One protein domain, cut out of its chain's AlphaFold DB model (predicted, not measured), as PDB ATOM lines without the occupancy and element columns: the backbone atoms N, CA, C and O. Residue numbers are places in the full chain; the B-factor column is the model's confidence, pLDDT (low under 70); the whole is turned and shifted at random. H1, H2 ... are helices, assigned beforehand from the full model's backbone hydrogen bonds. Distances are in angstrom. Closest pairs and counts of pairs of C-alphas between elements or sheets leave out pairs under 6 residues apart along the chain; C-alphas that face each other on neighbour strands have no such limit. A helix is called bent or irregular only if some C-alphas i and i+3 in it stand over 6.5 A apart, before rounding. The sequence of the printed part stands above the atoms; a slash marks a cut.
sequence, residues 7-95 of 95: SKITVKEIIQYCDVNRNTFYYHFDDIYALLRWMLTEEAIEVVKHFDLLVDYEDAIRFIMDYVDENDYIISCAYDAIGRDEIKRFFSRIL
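AT A GLANCE: This is residues 7 to 95 of the 95 residues of the protein "HTH tetR-type domain-containing protein" of Lachnospiraceae bacterium 3-1 (UniProt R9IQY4). An elongated helical model has H3 running along its middle, with H5 folded as a bent hook over part of it: arm H5a crosses H3 near residues 33 to 37, and arm H5b runs alongside H3. On another side of H3, H4 runs back the opposite way, while H1 and H2 make a small head at one end of the long axis. The printed part has 89 residues with five named helices, in the order H1, H2, H3, H4, H5, and no named strand; its class is all helix. It is only just loose, close to compact, with a radius of gyration of the C-alphas of 15.0 A and spans of 45 by 23 by 21 A.

IN THESE COORDINATES: Start with the longest helix, H5, residues 72 to 94, assigned as one helix by its hydrogen bonds but bent: C-alphas 81 and 84 are 9.4 A apart. Its arm H5a, residues 72 to 81, is 13.9 A long, and H5b, residues 84 to 94, is 15.7 A long, ending at C-alpha 94 at (-56.553, 86.472, 2.300). Find C-alpha 32 at (-64.867, 65.603, 3.380); from there H3 runs 24.6 A to residue 48. H4, residues 57 to 70, is 19.8 A long. H1, residues 11 to 17, begins with C-alpha 11 at (-66.306, 60.474, 6.864) and is 9.9 A long; H2, residues 22 to 28, is 10.3 A long.

HOW THE PARTS SIT: H5b touches H3 at a shallow tilt of 28 degrees, the same way; look at Val 48 and Ile 94, whose C-alphas are the closest, at 6.2 A. H5a touches H3 with residues 33 to 37 of H3 alone, at a steep tilt of 50 degrees, opposite ways, closest at the C-alphas of Tyr 33 and Ala 81, 6.6 A. H4 is close to H3 but not clearly touching, with the closest C-alphas those of Val 48 and Ala 60, 7.6 A, at a shallow tilt of 34.7 degrees, only just short of steep. H4 is also close to H5a but not clearly touching, about perpendicular at 85 degrees, with the C-alphas of Val 68 and Ile 75 closest at 6.7 A. At the far end, H1 touches H2, about perpendicular at 74 degrees, closest at the C-alphas of Ile 15 and Arg 22, 6.4 A. H1 is close to H3 but not clearly touching, with the C-alphas of Val 11 and Ile 32 closest at 6.4 A, and H2 and H3 are near each other. H1 and H2 are both apart from H4, H5a and H5b. In H1, H2, H3, H4, H5a and H5b every O i to N i+4 pair is within hydrogen-bond range.

THE WHOLE: The C-alphas farthest apart are those of Lys 12 and Val 55, 44.9 A. The printed part has no cut and ends at residue 95, the chain's last. No link is long; the link from H3 to H4, with 8 residues, is short but not tight. The mean pLDDT of the printed part is 82.3, and it is under 70 at residues 47 to 48 and 93 to 95.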
ATOM      1  N   SER A   7     -57.646  61.492  -0.513       78.56
ATOM      2  CA  SER A   7     -58.654  60.761  -1.300       78.56
ATOM      3  C   SER A   7     -59.084  59.423  -0.678       78.56
ATOM      4  O   SER A   7     -60.084  58.832  -1.085       78.56
ATOM      5  N   LYS A   8     -58.317  58.904   0.288       84.44
ATOM      6  CA  LYS A   8     -58.614  57.671   1.020       84.44
ATOM      7  C   LYS A   8     -59.203  57.930   2.406       84.44
ATOM      8  O   LYS A   8     -59.576  56.958   3.060       84.44
ATOM      9  N   ILE A   9     -59.258  59.174   2.876       88.69
ATOM     10  CA  ILE A   9     -59.900  59.530   4.145       88.69
ATOM     11  C   ILE A   9     -61.413  59.456   3.952       88.69
ATOM     12  O   ILE A   9     -61.953  59.936   2.958       88.69
ATOM     13  N   THR A  10     -62.110  58.834   4.898       92.06
ATOM     14  CA  THR A  10     -63.569  58.702   4.852       92.06
ATOM     15  C   THR A  10     -64.233  59.455   5.996       92.06
ATOM     16  O   THR A  10     -63.677  59.559   7.088       92.06
ATOM     17  N   VAL A  11     -65.480  59.895   5.788       94.19
ATOM     18  CA  VAL A  11     -66.306  60.474   6.864       94.19
ATOM     19  C   VAL A  11     -66.376  59.527   8.062       94.19
ATOM     20  O   VAL A  11     -66.278  59.974   9.195       94.19
ATOM     21  N   LYS A  12     -66.471  58.208   7.825       94.62
ATOM     22  CA  LYS A  12     -66.491  57.195   8.890       94.62
ATOM     23  C   LYS A  12     -65.262  57.283   9.801       94.62
ATOM     24  O   LYS A  12     -65.409  57.220  11.014       94.62
ATOM     25  N   GLU A  13     -64.073  57.413   9.223       93.88
ATOM     26  CA  GLU A  13     -62.837  57.519  10.003       93.88
ATOM     27  C   GLU A  13     -62.795  58.819  10.805       93.88
ATOM     28  O   GLU A  13     -62.423  58.792  11.973       93.88
ATOM     29  N   ILE A  14     -63.242  59.931  10.212       93.25
ATOM     30  CA  ILE A  14     -63.299  61.236  10.886       93.25
ATOM     31  C   ILE A  14     -64.235  61.172  12.095       93.25
ATOM     32  O   ILE A  14     -63.836  61.529  13.199       93.25
ATOM     33  N   ILE A  15     -65.462  60.676  11.911       95.62
ATOM     34  CA  ILE A  15     -66.449  60.631  12.998       95.62
ATOM     35  C   ILE A  15     -66.030  59.677  14.123       95.62
ATOM     36  O   ILE A  15     -66.312  59.947  15.285       95.62
ATOM     37  N   GLN A  16     -65.318  58.591  13.793       95.25
ATOM     38  CA  GLN A  16     -64.764  57.666  14.783       95.25
ATOM     39  C   GLN A  16     -63.594  58.277  15.554       95.25
ATOM     40  O   GLN A  16     -63.492  58.066  16.756       95.25
ATOM     41  N   TYR A  17     -62.714  59.012  14.873       93.56
ATOM     42  CA  TYR A  17     -61.558  59.643  15.506       93.56
ATOM     43  C   TYR A  17     -61.962  60.810  16.414       93.56
ATOM     44  O   TYR A  17     -61.419  60.957  17.505       93.56
ATOM     45  N   CYS A  18     -62.926  61.624  15.978       93.44
ATOM     46  CA  CYS A  18     -63.387  62.802  16.714       93.44
ATOM     47  C   CYS A  18     -64.501  62.505  17.735       93.44
ATOM     48  O   CYS A  18     -64.966  63.437  18.381       93.44
ATOM     49  N   ASP A  19     -64.952  61.250  17.846       94.38
ATOM     50  CA  ASP A  19     -66.084  60.829  18.688       94.38
ATOM     51  C   ASP A  19     -67.362  61.668  18.471       94.38
ATOM     52  O   ASP A  19     -68.053  62.095  19.395       94.38
ATOM     53  N   VAL A  20     -67.680  61.930  17.200       95.12
ATOM     54  CA  VAL A  20     -68.902  62.638  16.793       95.12
ATOM     55  C   VAL A  20     -69.836  61.687  16.059       95.12
ATOM     56  O   VAL A  20     -69.413  60.711  15.444       95.12
ATOM     57  N   ASN A  21     -71.141  61.953  16.084       95.06
ATOM     58  CA  ASN A  21     -72.075  61.133  15.319       95.06
ATOM     59  C   ASN A  21     -72.113  61.562  13.837       95.06
ATOM     60  O   ASN A  21     -71.823  62.705  13.475       95.06
ATOM     61  N   ARG A  22     -72.527  60.633  12.966       95.81
ATOM     62  CA  ARG A  22     -72.620  60.865  11.516       95.81
ATOM     63  C   ARG A  22     -73.544  62.036  11.162       95.81
ATOM     64  O   ARG A  22     -73.211  62.806  10.271       95.81
ATOM     65  N   ASN A  23     -74.676  62.179  11.848       95.94
ATOM     66  CA  ASN A  23     -75.640  63.245  11.565       95.94
ATOM     67  C   ASN A  23     -75.066  64.622  11.902       95.94
ATOM     68  O   ASN A  23     -75.303  65.562  11.160       95.94
ATOM     69  N   THR A  24     -74.268  64.735  12.964       95.75
ATOM     70  CA  THR A  24     -73.557  65.963  13.325       95.75
ATOM     71  C   THR A  24     -72.548  66.341  12.251       95.75
ATOM     72  O   THR A  24     -72.508  67.501  11.865       95.75
ATOM     73  N   PHE A  25     -71.796  65.384  11.696       96.56
ATOM     74  CA  PHE A  25     -70.910  65.684  10.567       96.56
ATOM     75  C   PHE A  25     -71.698  66.253   9.381       96.56
ATOM     76  O   PHE A  25     -71.403  67.355   8.930       96.56
ATOM     77  N   TYR A  26     -72.731  65.538   8.924       96.50
ATOM     78  CA  TYR A  26     -73.511  65.957   7.752       96.50
ATOM     79  C   TYR A  26     -74.414  67.168   8.000       96.50
ATOM     80  O   TYR A  26     -74.887  67.777   7.050       96.50
ATOM     81  N   TYR A  27     -74.642  67.547   9.258       96.44
ATOM     82  CA  TYR A  27     -75.280  68.816   9.597       96.44
ATOM     83  C   TYR A  27     -74.380  70.012   9.259       96.44
ATOM     84  O   TYR A  27     -74.881  71.069   8.884       96.44
ATOM     85  N   HIS A  28     -73.060  69.847   9.377       94.69
ATOM     86  CA  HIS A  28     -72.085  70.904   9.107       94.69
ATOM     87  C   HIS A  28     -71.464  70.811   7.710       94.69
ATOM     88  O   HIS A  28     -71.155  71.841   7.115       94.69
ATOM     89  N   PHE A  29     -71.269  69.599   7.184       95.00
ATOM     90  CA  PHE A  29     -70.498  69.364   5.965       95.00
ATOM     91  C   PHE A  29     -71.128  68.286   5.087       95.00
ATOM     92  O   PHE A  29     -71.295  67.143   5.510       95.00
ATOM     93  N   ASP A  30     -71.383  68.619   3.822       92.00
ATOM     94  CA  ASP A  30     -71.924  67.666   2.846       92.00
ATOM     95  C   ASP A  30     -70.960  66.501   2.557       92.00
ATOM     96  O   ASP A  30     -71.387  65.379   2.284       92.00
ATOM     97  N   ASP A  31     -69.649  66.749   2.629       89.88
ATOM     98  CA  ASP A  31     -68.598  65.757   2.421       89.88
ATOM     99  C   ASP A  31     -67.255  66.178   3.056       89.88
ATOM    100  O   ASP A  31     -67.124  67.227   3.693       89.88
ATOM    101  N   ILE A  32     -66.228  65.335   2.885       89.25
ATOM    102  CA  ILE A  32     -64.867  65.603   3.380       89.25
ATOM    103  C   ILE A  32     -64.228  66.839   2.728       89.25
ATOM    104  O   ILE A  32     -63.350  67.458   3.324       89.25
ATOM    105  N   TYR A  33     -64.658  67.215   1.523       85.62
ATOM    106  CA  TYR A  33     -64.122  68.359   0.795       85.62
ATOM    107  C   TYR A  33     -64.754  69.670   1.269       85.62
ATOM    108  O   TYR A  33     -64.081  70.697   1.296       85.62
ATOM    109  N   ALA A  34     -66.022  69.646   1.689       87.62
ATOM    110  CA  ALA A  34     -66.681  70.754   2.371       87.62
ATOM    111  C   ALA A  34     -65.998  71.067   3.706       87.62
ATOM    112  O   ALA A  34     -65.714  72.232   3.979       87.62
ATOM    113  N   LEU A  35     -65.648  70.032   4.477       90.44
ATOM    114  CA  LEU A  35     -64.830  70.191   5.680       90.44
ATOM    115  C   LEU A  35     -63.455  70.797   5.354       90.44
ATOM    116  O   LEU A  35     -63.029  71.730   6.028       90.44
ATOM    117  N   LEU A  36     -62.774  70.302   4.314       86.25
ATOM    118  CA  LEU A  36     -61.468  70.827   3.900       86.25
ATOM    119  C   LEU A  36     -61.537  72.313   3.515       86.25
ATOM    120  O   LEU A  36     -60.709  73.099   3.963       86.25
ATOM    121  N   ARG A  37     -62.544  72.711   2.726       83.50
ATOM    122  CA  ARG A  37     -62.781  74.120   2.362       83.50
ATOM    123  C   ARG A  37     -62.970  75.003   3.590       83.50
ATOM    124  O   ARG A  37     -62.408  76.095   3.648       83.50
ATOM    125  N   TRP A  38     -63.780  74.539   4.537       86.81
ATOM    126  CA  TRP A  38     -64.051  75.270   5.768       86.81
ATOM    127  C   TRP A  38     -62.784  75.433   6.610       86.81
ATOM    128  O   TRP A  38     -62.458  76.555   6.974       86.81
ATOM    129  N   MET A  39     -62.031  74.350   6.820       85.88
ATOM    130  CA  MET A  39     -60.773  74.364   7.575       85.88
ATOM    131  C   MET A  39     -59.782  75.377   7.002       85.88
ATOM    132  O   MET A  39     -59.294  76.230   7.733       85.88
ATOM    133  N   LEU A  40     -59.554  75.333   5.685       78.50
ATOM    134  CA  LEU A  40     -58.671  76.288   5.020       78.50
ATOM    135  C   LEU A  40     -59.156  77.719   5.242       78.50
ATOM    136  O   LEU A  40     -58.375  78.570   5.648       78.50
ATOM    137  N   THR A  41     -60.445  77.980   5.001       76.38
ATOM    138  CA  THR A  41     -61.029  79.326   5.121       76.38
ATOM    139  C   THR A  41     -60.905  79.885   6.537       76.38
ATOM    140  O   THR A  41     -60.566  81.056   6.685       76.38
ATOM    141  N   GLU A  42     -61.156  79.076   7.565       81.56
ATOM    142  CA  GLU A  42     -61.021  79.516   8.955       81.56
ATOM    143  C   GLU A  42     -59.562  79.806   9.315       81.56
ATOM    144  O   GLU A  42     -59.286  80.880   9.849       81.56
ATOM    145  N   GLU A  43     -58.625  78.922   8.948       72.69
ATOM    146  CA  GLU A  43     -57.189  79.142   9.184       72.69
ATOM    147  C   GLU A  43     -56.700  80.419   8.485       72.69
ATOM    148  O   GLU A  43     -56.035  81.257   9.090       72.69
ATOM    149  N   ALA A  44     -57.113  80.635   7.237       70.19
ATOM    150  CA  ALA A  44     -56.832  81.856   6.491       70.19
ATOM    151  C   ALA A  44     -57.368  83.126   7.161       70.19
ATOM    152  O   ALA A  44     -56.660  84.127   7.259       70.19
ATOM    153  N   ILE A  45     -58.625  83.107   7.612       70.81
ATOM    154  CA  ILE A  45     -59.244  84.257   8.281       70.81
ATOM    155  C   ILE A  45     -58.530  84.558   9.600       70.81
ATOM    156  O   ILE A  45     -58.359  85.725   9.953       70.81
ATOM    157  N   GLU A  46     -58.144  83.526  10.347       72.44
ATOM    158  CA  GLU A  46     -57.432  83.685  11.610       72.44
ATOM    159  C   GLU A  46     -56.053  84.310  11.398       72.44
ATOM    160  O   GLU A  46     -55.698  85.254  12.100       72.44
ATOM    161  N   VAL A  47     -55.332  83.881  10.366       68.12
ATOM    162  CA  VAL A  47     -54.034  84.443   9.978       68.12
ATOM    163  C   VAL A  47     -54.138  85.926   9.617       68.12
ATOM    164  O   VAL A  47     -53.408  86.749  10.165       68.12
ATOM    165  N   VAL A  48     -55.068  86.295   8.735       67.75
ATOM    166  CA  VAL A  48     -55.165  87.668   8.198       67.75
ATOM    167  C   VAL A  48     -55.546  88.685   9.267       67.75
ATOM    168  O   VAL A  48     -55.111  89.830   9.213       67.75
ATOM    169  N   LYS A  49     -56.309  88.275  10.287       70.56
ATOM    170  CA  LYS A  49     -56.664  89.144  11.422       70.56
ATOM    171  C   LYS A  49     -55.454  89.649  12.216       70.56
ATOM    172  O   LYS A  49     -55.609  90.610  12.965       70.56
ATOM    173  N   HIS A  50     -54.296  89.005  12.088       71.88
ATOM    174  CA  HIS A  50     -53.085  89.367  12.822       71.88
ATOM    175  C   HIS A  50     -52.170  90.343  12.066       71.88
ATOM    176  O   HIS A  50     -51.199  90.807  12.658       71.88
ATOM    177  N   PHE A  51     -52.484  90.688  10.813       71.75
ATOM    178  CA  PHE A  51     -51.683  91.601   9.995       71.75
ATOM    179  C   PHE A  51     -52.471  92.864   9.634       71.75
ATOM    180  O   PHE A  51     -53.621  92.781   9.194       71.75
ATOM    181  N   ASP A  52     -51.846  94.041   9.750       75.25
ATOM    182  CA  ASP A  52     -52.336  95.227   9.047       75.25
ATOM    183  C   ASP A  52     -51.807  95.168   7.611       75.25
ATOM    184  O   ASP A  52     -50.682  95.568   7.323       75.25
ATOM    185  N   LEU A  53     -52.619  94.644   6.692       70.75
ATOM    186  CA  LEU A  53     -52.215  94.424   5.300       70.75
ATOM    187  C   LEU A  53     -51.805  95.709   4.551       70.75
ATOM    188  O   LEU A  53     -51.202  95.612   3.483       70.75
ATOM    189  N   LEU A  54     -52.104  96.905   5.076       70.88
ATOM    190  CA  LEU A  54     -51.650  98.172   4.488       70.88
ATOM    191  C   LEU A  54     -50.204  98.524   4.864       70.88
ATOM    192  O   LEU A  54     -49.591  99.357   4.193       70.88
ATOM    193  N   VAL A  55     -49.666  97.903   5.915       73.62
ATOM    194  CA  VAL A  55     -48.321  98.161   6.451       73.62
ATOM    195  C   VAL A  55     -47.431  96.923   6.319       73.62
ATOM    196  O   VAL A  55     -46.285  97.041   5.891       73.62
ATOM    197  N   ASP A  56     -47.982  95.737   6.576       79.44
ATOM    198  CA  ASP A  56     -47.241  94.487   6.783       79.44
ATOM    199  C   ASP A  56     -47.380  93.495   5.612       79.44
ATOM    200  O   ASP A  56     -47.222  92.286   5.779       79.44
ATOM    201  N   TYR A  57     -47.702  93.972   4.403       79.19
ATOM    202  CA  TYR A  57     -47.995  93.098   3.256       79.19
ATOM    203  C   TYR A  57     -46.853  92.120   2.921       79.19
ATOM    204  O   TYR A  57     -47.116  91.000   2.485       79.19
ATOM    205  N   GLU A  58     -45.589  92.503   3.129       83.56
ATOM    206  CA  GLU A  58     -44.439  91.616   2.897       83.56
ATOM    207  C   GLU A  58     -44.386  90.463   3.898       83.56
ATOM    208  O   GLU A  58     -44.107  89.326   3.508       83.56
ATOM    209  N   ASP A  59     -44.680  90.734   5.169       81.69
ATOM    210  CA  ASP A  59     -44.705  89.714   6.214       81.69
ATOM    211  C   ASP A  59     -45.939  88.820   6.078       81.69
ATOM    212  O   ASP A  59     -45.825  87.606   6.245       81.69
ATOM    213  N   ALA A  60     -47.076  89.375   5.651       77.81
ATOM    214  CA  ALA A  60     -48.257  88.595   5.290       77.81
ATOM    215  C   ALA A  60     -47.976  87.654   4.103       77.81
ATOM    216  O   ALA A  60     -48.304  86.469   4.162       77.81
ATOM    217  N   ILE A  61     -47.315  88.138   3.041       81.31
ATOM    218  CA  ILE A  61     -46.917  87.292   1.903       81.31
ATOM    219  C   ILE A  61     -45.925  86.214   2.349       81.31
ATOM    220  O   ILE A  61     -46.090  85.057   1.964       81.31
ATOM    221  N   ARG A  62     -44.916  86.559   3.160       85.31
ATOM    222  CA  ARG A  62     -43.942  85.581   3.667       85.31
ATOM    223  C   ARG A  62     -44.630  84.504   4.501       85.31
ATOM    224  O   ARG A  62     -44.417  83.328   4.240       85.31
ATOM    225  N   PHE A  63     -45.522  84.904   5.402       82.25
ATOM    226  CA  PHE A  63     -46.320  83.981   6.197       82.25
ATOM    227  C   PHE A  63     -47.129  83.017   5.318       82.25
ATOM    228  O   PHE A  63     -47.146  81.815   5.571       82.25
ATOM    229  N   ILE A  64     -47.792  83.521   4.269       79.88
ATOM    230  CA  ILE A  64     -48.570  82.676   3.351       79.88
ATOM    231  C   ILE A  64     -47.663  81.660   2.648       79.88
ATOM    232  O   ILE A  64     -48.043  80.498   2.522       79.88
ATOM    233  N   MET A  65     -46.481  82.084   2.191       83.31
ATOM    234  CA  MET A  65     -45.522  81.191   1.531       83.31
ATOM    235  C   MET A  65     -45.012  80.114   2.495       83.31
ATOM    236  O   MET A  65     -45.034  78.938   2.140       83.31
ATOM    237  N   ASP A  66     -44.663  80.492   3.727       85.25
ATOM    238  CA  ASP A  66     -44.233  79.553   4.768       85.25
ATOM    239  C   ASP A  66     -45.351  78.546   5.097       85.25
ATOM    240  O   ASP A  66     -45.116  77.339   5.135       85.25
ATOM    241  N   TYR A  67     -46.597  79.011   5.240       80.00
ATOM    242  CA  TYR A  67     -47.752  78.141   5.478       80.00
ATOM    243  C   TYR A  67     -47.974  77.148   4.329       80.00
ATOM    244  O   TYR A  67     -48.252  75.971   4.580       80.00
ATOM    245  N   VAL A  68     -47.854  77.598   3.075       81.62
ATOM    246  CA  VAL A  68     -47.982  76.729   1.897       81.62
ATOM    247  C   VAL A  68     -46.884  75.669   1.880       81.62
ATOM    248  O   VAL A  68     -47.193  74.502   1.651       81.62
ATOM    249  N   ASP A  69     -45.639  76.040   2.174       85.69
ATOM    250  CA  ASP A  69     -44.505  75.112   2.191       85.69
ATOM    251  C   ASP A  69     -44.618  74.084   3.331       85.69
ATOM    252  O   ASP A  69     -44.394  72.884   3.132       85.69
ATOM    253  N   GLU A  70     -45.026  74.518   4.525       84.81
ATOM    254  CA  GLU A  70     -45.226  73.633   5.677       84.81
ATOM    255  C   GLU A  70     -46.405  72.669   5.475       84.81
ATOM    256  O   GLU A  70     -46.362  71.512   5.920       84.81
ATOM    257  N   ASN A  71     -47.443  73.116   4.761       80.31
ATOM    258  CA  ASN A  71     -48.698  72.390   4.571       80.31
ATOM    259  C   ASN A  71     -48.921  71.913   3.127       80.31
ATOM    260  O   ASN A  71     -50.058  71.596   2.766       80.31
ATOM    261  N   ASP A  72     -47.856  71.766   2.330       81.81
ATOM    262  CA  ASP A  72     -47.890  71.398   0.898       81.81
ATOM    263  C   ASP A  72     -48.832  70.221   0.599       81.81
ATOM    264  O   ASP A  72     -49.614  70.234  -0.347       81.81
ATOM    265  N   TYR A  73     -48.852  69.223   1.482       80.75
ATOM    266  CA  TYR A  73     -49.754  68.087   1.351       80.75
ATOM    267  C   TYR A  73     -51.241  68.478   1.404       80.75
ATOM    268  O   TYR A  73     -52.026  68.020   0.575       80.75
ATOM    269  N   ILE A  74     -51.642  69.311   2.368       78.06
ATOM    270  CA  ILE A  74     -53.029  69.779   2.507       78.06
ATOM    271  C   ILE A  74     -53.379  70.701   1.336       78.06
ATOM    272  O   ILE A  74     -54.461  70.557   0.768       78.06
ATOM    273  N   ILE A  75     -52.453  71.572   0.921       80.06
ATOM    274  CA  ILE A  75     -52.629  72.467  -0.230       80.06
ATOM    275  C   ILE A  75     -52.810  71.674  -1.529       80.06
ATOM    276  O   ILE A  75     -53.737  71.950  -2.289       80.06
ATOM    277  N   SER A  76     -51.997  70.646  -1.765       80.06
ATOM    278  CA  SER A  76     -52.143  69.743  -2.912       80.06
ATOM    279  C   SER A  76     -53.478  69.001  -2.871       80.06
ATOM    280  O   SER A  76     -54.177  68.950  -3.880       80.06
ATOM    281  N   CYS A  77     -53.887  68.496  -1.704       77.50
ATOM    282  CA  CYS A  77     -55.185  67.837  -1.562       77.50
ATOM    283  C   CYS A  77     -56.343  68.797  -1.847       77.50
ATOM    284  O   CYS A  77     -57.304  68.416  -2.509       77.50
ATOM    285  N   ALA A  78     -56.249  70.040  -1.380       77.12
ATOM    286  CA  ALA A  78     -57.224  71.089  -1.640       77.12
ATOM    287  C   ALA A  78     -57.276  71.469  -3.124       77.12
ATOM    288  O   ALA A  78     -58.360  71.625  -3.686       77.12
ATOM    289  N   TYR A  79     -56.116  71.549  -3.775       78.94
ATOM    290  CA  TYR A  79     -56.011  71.805  -5.205       78.94
ATOM    291  C   TYR A  79     -56.657  70.689  -6.035       78.94
ATOM    292  O   TYR A  79     -57.463  70.979  -6.917       78.94
ATOM    293  N   ASP A  80     -56.371  69.426  -5.715       75.81
ATOM    294  CA  ASP A  80     -56.931  68.264  -6.418       75.81
ATOM    295  C   ASP A  80     -58.439  68.112  -6.184       75.81
ATOM    296  O   ASP A  80     -59.185  67.704  -7.075       75.81
ATOM    297  N   ALA A  81     -58.893  68.435  -4.976       71.12
ATOM    298  CA  ALA A  81     -60.276  68.271  -4.554       71.12
ATOM    299  C   ALA A  81     -61.213  69.370  -5.049       71.12
ATOM    300  O   ALA A  81     -62.362  69.108  -5.403       71.12
ATOM    301  N   ILE A  82     -60.751  70.615  -4.970       75.25
ATOM    302  CA  ILE A  82     -61.598  71.800  -5.098       75.25
ATOM    303  C   ILE A  82     -61.254  72.580  -6.378       75.25
ATOM    304  O   ILE A  82     -62.050  73.379  -6.870       75.25
ATOM    305  N   GLY A  83     -60.097  72.291  -6.975       77.94
ATOM    306  CA  GLY A  83     -59.665  72.862  -8.236       77.94
ATOM    307  C   GLY A  83     -59.026  74.242  -8.099       77.94
ATOM    308  O   GLY A  83     -59.091  74.927  -7.076       77.94
ATOM    309  N   ARG A  84     -58.409  74.671  -9.203       78.19
ATOM    310  CA  ARG A  84     -57.653  75.926  -9.305       78.19
ATOM    311  C   ARG A  84     -58.473  77.159  -8.925       78.19
ATOM    312  O   ARG A  84     -57.928  78.083  -8.326       78.19
ATOM    313  N   ASP A  85     -59.747  77.196  -9.306       78.62
ATOM    314  CA  ASP A  85     -60.590  78.376  -9.114       78.62
ATOM    315  C   ASP A  85     -60.907  78.617  -7.639       78.62
ATOM    316  O   ASP A  85     -60.840  79.758  -7.189       78.62
ATOM    317  N   GLU A  86     -61.162  77.563  -6.863       73.69
ATOM    318  CA  GLU A  86     -61.417  77.706  -5.428       73.69
ATOM    319  C   GLU A  86     -60.146  78.014  -4.644       73.69
ATOM    320  O   GLU A  86     -60.172  78.868  -3.765       73.69
ATOM    321  N   ILE A  87     -59.005  77.438  -5.029       79.25
ATOM    322  CA  ILE A  87     -57.706  77.841  -4.473       79.25
ATOM    323  C   ILE A  87     -57.422  79.319  -4.772       79.25
ATOM    324  O   ILE A  87     -56.970  80.068  -3.908       79.25
ATOM    325  N   LYS A  88     -57.737  79.786  -5.984       79.69
ATOM    326  CA  LYS A  88     -57.600  81.205  -6.324       79.69
ATOM    327  C   LYS A  88     -58.528  82.076  -5.477       79.69
ATOM    328  O   LYS A  88     -58.086  83.119  -5.001       79.69
ATOM    329  N   ARG A  89     -59.788  81.666  -5.278       76.25
ATOM    330  CA  ARG A  89     -60.735  82.380  -4.403       76.25
ATOM    331  C   ARG A  89     -60.235  82.437  -2.966       76.25
ATOM    332  O   ARG A  89     -60.331  83.495  -2.351       76.25
ATOM    333  N   PHE A  90     -59.683  81.335  -2.471       76.25
ATOM    334  CA  PHE A  90     -59.096  81.226  -1.145       76.25
ATOM    335  C   PHE A  90     -58.001  82.277  -0.936       76.25
ATOM    336  O   PHE A  90     -58.159  83.157  -0.093       76.25
ATOM    337  N   PHE A  91     -56.969  82.286  -1.782       74.88
ATOM    338  CA  PHE A  91     -55.896  83.278  -1.684       74.88
ATOM    339  C   PHE A  91     -56.376  84.718  -1.928       74.88
ATOM    340  O   PHE A  91     -55.899  85.635  -1.271       74.88
ATOM    341  N   SER A  92     -57.365  84.935  -2.805       73.62
ATOM    342  CA  SER A  92     -57.937  86.275  -3.039       73.62
ATOM    343  C   SER A  92     -58.769  86.830  -1.884       73.62
ATOM    344  O   SER A  92     -59.211  87.968  -1.944       73.62
ATOM    345  N   ARG A  93     -59.089  85.995  -0.894       68.69
ATOM    346  CA  ARG A  93     -59.827  86.404   0.304       68.69
ATOM    347  C   ARG A  93     -58.891  86.694   1.475       68.69
ATOM    348  O   ARG A  93     -59.339  87.255   2.470       68.69
ATOM    349  N   ILE A  94     -57.636  86.272   1.341       67.12
ATOM    350  CA  ILE A  94     -56.553  86.472   2.300       67.12
ATOM    351  C   ILE A  94     -55.824  87.787   2.020       67.12
ATOM    352  O   ILE A  94     -55.498  88.511   2.955       67.12
ATOM    353  N   LEU A  95     -55.571  88.061   0.737       61.19
ATOM    354  CA  LEU A  95     -54.935  89.277   0.222       61.19
ATOM    355  C   LEU A  95     -55.981  90.345  -0.112       61.19
ATOM    356  O   LEU A  95     -55.704  91.534   0.147       61.19
TER     357      LEU A  95